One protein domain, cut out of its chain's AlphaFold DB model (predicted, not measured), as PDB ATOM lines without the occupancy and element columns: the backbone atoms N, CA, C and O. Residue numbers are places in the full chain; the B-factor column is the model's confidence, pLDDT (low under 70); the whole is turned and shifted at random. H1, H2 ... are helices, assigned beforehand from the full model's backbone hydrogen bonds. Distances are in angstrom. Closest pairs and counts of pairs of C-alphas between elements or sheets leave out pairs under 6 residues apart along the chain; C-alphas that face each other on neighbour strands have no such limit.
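This is residues 271 to 310 of the 681 residues of an uncharacterized protein of Nippostrongylus brasiliensis (UniProt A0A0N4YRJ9). Two short helices, H1 and H2, stand near each other at a steep tilt, and a long loop, residues 285 to 298, runs out from H1 and folds back to H2, as an open, elongated loop of chain. The printed part has 40 residues, with two named helices in the order H1, H2 and no named strand; its class is all helix. It is loose, with a radius of gyration of the C-alphas of 11.3 A, and spans 31 by 16 by 16 A.

Start at Ala 271 and go on to C-alpha 275 at (444.559, 315.713, 457.789), where H1, residues 275 to 284, begins; it is 14.6 A long. Past the loop, find C-alpha 299 at (431.925, 329.272, 450.268); from there H2, residues 299 to 308, runs 14.1 A to C-alpha 308 at (442.639, 325.903, 458.768).

H1 and H2 are close but not clearly touching; look at their closest C-alphas, those of Leu 282 and Tyr 306, 7.7 A apart. They run opposite ways at a steep tilt of 45 degrees. In H2 every O i to N i+4 pair is within hydrogen-bond range, in H1 5 of 6.

The two C-alphas farthest apart, those of Gly 273 and Pro 291, are 32.0 A apart. The link from H1 to H2 is long, and the printed part has no cut. No printed residue is under 70 in pLDDT.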
ATOM      1  N   ALA A 271     437.318 315.988 460.015       86.75
ATOM      2  CA  ALA A 271     436.737 315.676 461.312       86.75
ATOM      3  C   ALA A 271     437.380 314.433 461.949       86.75
ATOM      4  O   ALA A 271     437.496 314.372 463.175       86.75
ATOM      5  N   ASN A 272     437.782 313.443 461.140       85.19
ATOM      6  CA  ASN A 272     438.469 312.214 461.565       85.19
ATOM      7  C   ASN A 272     439.944 312.396 461.915       85.19
ATOM      8  O   ASN A 272     440.556 311.462 462.426       85.19
ATOM      9  N   GLY A 273     440.521 313.570 461.663       84.19
ATOM     10  CA  GLY A 273     441.944 313.803 461.883       84.19
ATOM     11  C   GLY A 273     442.845 313.161 460.825       84.19
ATOM     12  O   GLY A 273     444.062 313.176 460.985       84.19
ATOM     13  N   THR A 274     442.295 312.648 459.718       90.50
ATOM     14  CA  THR A 274     443.083 312.258 458.538       90.50
ATOM     15  C   THR A 274     443.382 313.515 457.718       90.50
ATOM     16  O   THR A 274     442.783 313.775 456.677       90.50
ATOM     17  N   ILE A 275     444.265 314.353 458.267       90.44
ATOM     18  CA  ILE A 275     444.559 315.713 457.789       90.44
ATOM     19  C   ILE A 275     445.177 315.703 456.385       90.44
ATOM     20  O   ILE A 275     444.821 316.548 455.571       90.44
ATOM     21  N   GLU A 276     446.038 314.733 456.074       90.38
ATOM     22  CA  GLU A 276     446.694 314.621 454.762       90.38
ATOM     23  C   GLU A 276     445.684 314.359 453.635       90.38
ATOM     24  O   GLU A 276     445.657 315.087 452.644       90.38
ATOM     25  N   THR A 277     444.790 313.379 453.808       92.00
ATOM     26  CA  THR A 277     443.758 313.063 452.806       92.00
ATOM     27  C   THR A 277     442.774 314.216 452.635       92.00
ATOM     28  O   THR A 277     442.418 314.569 451.513       92.00
ATOM     29  N   ALA A 278     442.383 314.857 453.739       92.25
ATOM     30  CA  ALA A 278     441.559 316.058 453.713       92.25
ATOM     31  C   ALA A 278     442.249 317.197 452.940       92.25
ATOM     32  O   ALA A 278     441.630 317.838 452.094       92.25
ATOM     33  N   GLN A 279     443.542 317.428 453.164       91.44
ATOM     34  CA  GLN A 279     444.284 318.464 452.454       91.44
ATOM     35  C   GLN A 279     444.358 318.195 450.943       91.44
ATOM     36  O   GLN A 279     444.178 319.129 450.160       91.44
ATOM     37  N   GLU A 280     444.582 316.947 450.522       93.00
ATOM     38  CA  GLU A 280     444.573 316.582 449.097       93.00
ATOM     39  C   GLU A 280     443.191 316.763 448.464       93.00
ATOM     40  O   GLU A 280     443.080 317.331 447.375       93.00
ATOM     41  N   LEU A 281     442.118 316.385 449.165       93.12
ATOM     42  CA  LEU A 281     440.750 316.615 448.696       93.12
ATOM     43  C   LEU A 281     440.451 318.109 448.525       93.12
ATOM     44  O   LEU A 281     439.884 318.498 447.507       93.12
ATOM     45  N   LEU A 282     440.883 318.964 449.461       92.56
ATOM     46  CA  LEU A 282     440.662 320.414 449.395       92.56
ATOM     47  C   LEU A 282     441.300 321.068 448.156       92.56
ATOM     48  O   LEU A 282     440.753 322.036 447.629       92.56
ATOM     49  N   LYS A 283     442.423 320.542 447.652       89.81
ATOM     50  CA  LYS A 283     443.038 321.027 446.400       89.81
ATOM     51  C   LYS A 283     442.179 320.732 445.167       89.81
ATOM     52  O   LYS A 283     442.333 321.396 444.147       89.81
ATOM     53  N   LEU A 284     441.306 319.730 445.258       90.31
ATOM     54  CA  LEU A 284     440.513 319.190 444.156       90.31
ATOM     55  C   LEU A 284     439.037 319.621 444.190       90.31
ATOM     56  O   LEU A 284     438.287 319.263 443.274       90.31
ATOM     57  N   VAL A 285     438.603 320.339 445.234       89.31
ATOM     58  CA  VAL A 285     437.242 320.886 445.353       89.31
ATOM     59  C   VAL A 285     437.126 322.166 444.524       89.31
ATOM     60  O   VAL A 285     437.888 323.112 444.707       89.31
ATOM     61  N   MET A 286     436.123 322.208 443.649       83.06
ATOM     62  CA  MET A 286     435.800 323.357 442.799       83.06
ATOM     63  C   MET A 286     434.402 323.880 443.157       83.06
ATOM     64  O   MET A 286     433.439 323.122 443.063       83.06
ATOM     65  N   PRO A 287     434.213 325.141 443.567       77.44
ATOM     66  CA  PRO A 287     432.885 325.627 443.895       77.44
ATOM     67  C   PRO A 287     431.986 325.566 442.669       77.44
ATOM     68  O   PRO A 287     432.386 325.873 441.548       77.44
ATOM     69  N   THR A 288     430.757 325.175 442.930       76.88
ATOM     70  CA  THR A 288     429.675 325.095 441.966       76.88
ATOM     71  C   THR A 288     428.911 326.421 441.989       76.88
ATOM     72  O   THR A 288     428.665 326.998 443.048       76.88
ATOM     73  N   GLU A 289     428.549 326.944 440.817       70.44
ATOM     74  CA  GLU A 289     427.653 328.112 440.685       70.44
ATOM     75  C   GLU A 289     426.197 327.680 440.449       70.44
ATOM     76  O   GLU A 289     425.371 328.443 439.952       70.44
ATOM     77  N   SER A 290     425.886 326.432 440.806       73.88
ATOM     78  CA  SER A 290     424.595 325.812 440.545       73.88
ATOM     79  C   SER A 290     423.475 326.460 441.364       73.88
ATOM     80  O   SER A 290     423.648 326.688 442.566       73.88
ATOM     81  N   PRO A 291     422.287 326.688 440.776       70.19
ATOM     82  CA  PRO A 291     421.097 327.099 441.521       70.19
ATOM     83  C   PRO A 291     420.475 325.952 442.345       70.19
ATOM     84  O   PRO A 291     419.506 326.170 443.082       70.19
ATOM     85  N   LEU A 292     420.990 324.725 442.206       77.06
ATOM     86  CA  LEU A 292     420.546 323.542 442.940       77.06
ATOM     87  C   LEU A 292     421.188 323.510 444.335       77.06
ATOM     88  O   LEU A 292     422.409 323.417 444.463       77.06
ATOM     89  N   SER A 293     420.364 323.529 445.389       79.00
ATOM     90  CA  SER A 293     420.828 323.442 446.785       79.00
ATOM     91  C   SER A 293     421.618 322.159 447.057       79.00
ATOM     92  O   SER A 293     422.625 322.206 447.754       79.00
ATOM     93  N   LEU A 294     421.228 321.047 446.422       83.81
ATOM     94  CA  LEU A 294     421.890 319.740 446.504       83.81
ATOM     95  C   LEU A 294     423.400 319.785 446.268       83.81
ATOM     96  O   LEU A 294     424.131 319.054 446.927       83.81
ATOM     97  N   VAL A 295     423.882 320.605 445.336       85.12
ATOM     98  CA  VAL A 295     425.310 320.656 444.971       85.12
ATOM     99  C   VAL A 295     425.983 321.948 445.405       85.12
ATOM    100  O   VAL A 295     427.140 322.175 445.054       85.12
ATOM    101  N   ASN A 296     425.282 322.803 446.149       84.81
ATOM    102  CA  ASN A 296     425.810 324.087 446.575       84.81
ATOM    103  C   ASN A 296     426.826 323.900 447.708       84.81
ATOM    104  O   ASN A 296     426.530 323.319 448.752       84.81
ATOM    105  N   ILE A 297     428.034 324.423 447.511       87.44
ATOM    106  CA  ILE A 297     429.098 324.400 448.514       87.44
ATOM    107  C   ILE A 297     429.115 325.751 449.229       87.44
ATOM    108  O   ILE A 297     429.367 326.786 448.605       87.44
ATOM    109  N   ASP A 298     428.915 325.754 450.553       85.00
ATOM    110  CA  ASP A 298     429.043 326.982 451.343       85.00
ATOM    111  C   ASP A 298     430.483 327.512 451.263       85.00
ATOM    112  O   ASP A 298     431.419 327.002 451.890       85.00
ATOM    113  N   LYS A 299     430.645 328.598 450.499       85.12
ATOM    114  CA  LYS A 299     431.925 329.272 450.268       85.12
ATOM    115  C   LYS A 299     432.581 329.735 451.571       85.12
ATOM    116  O   LYS A 299     433.807 329.769 451.643       85.12
ATOM    117  N   ARG A 300     431.805 330.074 452.611       84.44
ATOM    118  CA  ARG A 300     432.344 330.475 453.924       84.44
ATOM    119  C   ARG A 300     432.973 329.289 454.639       84.44
ATOM    120  O   ARG A 300     434.074 329.421 455.171       84.44
ATOM    121  N   VAL A 301     432.298 328.142 454.621       86.50
ATOM    122  CA  VAL A 301     432.804 326.901 455.221       86.50
ATOM    123  C   VAL A 301     434.038 326.417 454.460       86.50
ATOM    124  O   VAL A 301     435.068 326.152 455.077       86.50
ATOM    125  N   LEU A 302     433.984 326.397 453.124       88.12
ATOM    126  CA  LEU A 302     435.126 326.047 452.276       88.12
ATOM    127  C   LEU A 302     436.337 326.962 452.531       88.12
ATOM    128  O   LEU A 302     437.458 326.479 452.689       88.12
ATOM    129  N   HIS A 303     436.124 328.277 452.640       85.31
ATOM    130  CA  HIS A 303     437.186 329.224 452.990       85.31
ATOM    131  C   HIS A 303     437.771 328.956 454.385       85.31
ATOM    132  O   HIS A 303     438.987 329.021 454.564       85.31
ATOM    133  N   GLY A 304     436.930 328.591 455.355       84.88
ATOM    134  CA  GLY A 304     437.372 328.166 456.684       84.88
ATOM    135  C   GLY A 304     438.362 326.999 456.636       84.88
ATOM    136  O   GLY A 304     439.356 327.022 457.360       84.88
ATOM    137  N   TYR A 305     438.157 326.030 455.737       87.38
ATOM    138  CA  TYR A 305     439.111 324.938 455.529       87.38
ATOM    139  C   TYR A 305     440.433 325.420 454.916       87.38
ATOM    140  O   TYR A 305     441.490 325.063 455.432       87.38
ATOM    141  N   TYR A 306     440.413 326.286 453.894       86.44
ATOM    142  CA  TYR A 306     441.651 326.889 453.364       86.44
ATOM    143  C   TYR A 306     442.457 327.608 454.456       86.44
ATOM    144  O   TYR A 306     443.671 327.423 454.541       86.44
ATOM    145  N   MET A 307     441.786 328.358 455.337       83.38
ATOM    146  CA  MET A 307     442.433 329.000 456.485       83.38
ATOM    147  C   MET A 307     442.986 327.983 457.491       83.38
ATOM    148  O   MET A 307     444.111 328.144 457.957       83.38
ATOM    149  N   ALA A 308     442.223 326.935 457.817       83.06
ATOM    150  CA  ALA A 308     442.639 325.903 458.768       83.06
ATOM    151  C   ALA A 308     443.900 325.152 458.307       83.06
ATOM    152  O   ALA A 308     444.764 324.848 459.124       83.06
ATOM    153  N   PHE A 309     444.029 324.909 457.000       83.31
ATOM    154  CA  PHE A 309     445.199 324.269 456.391       83.31
ATOM    155  C   PHE A 309     446.315 325.244 455.992       83.31
ATOM    156  O   PHE A 309     447.332 324.810 455.455       83.31
ATOM    157  N   ASN A 310     446.141 326.550 456.230       82.25
ATOM    158  CA  ASN A 310     447.062 327.601 455.789       82.25
ATOM    159  C   ASN A 310     447.385 327.527 454.279       82.25
ATOM    160  O   ASN A 310     448.524 327.737 453.857       82.25
TER     161      ASN A 310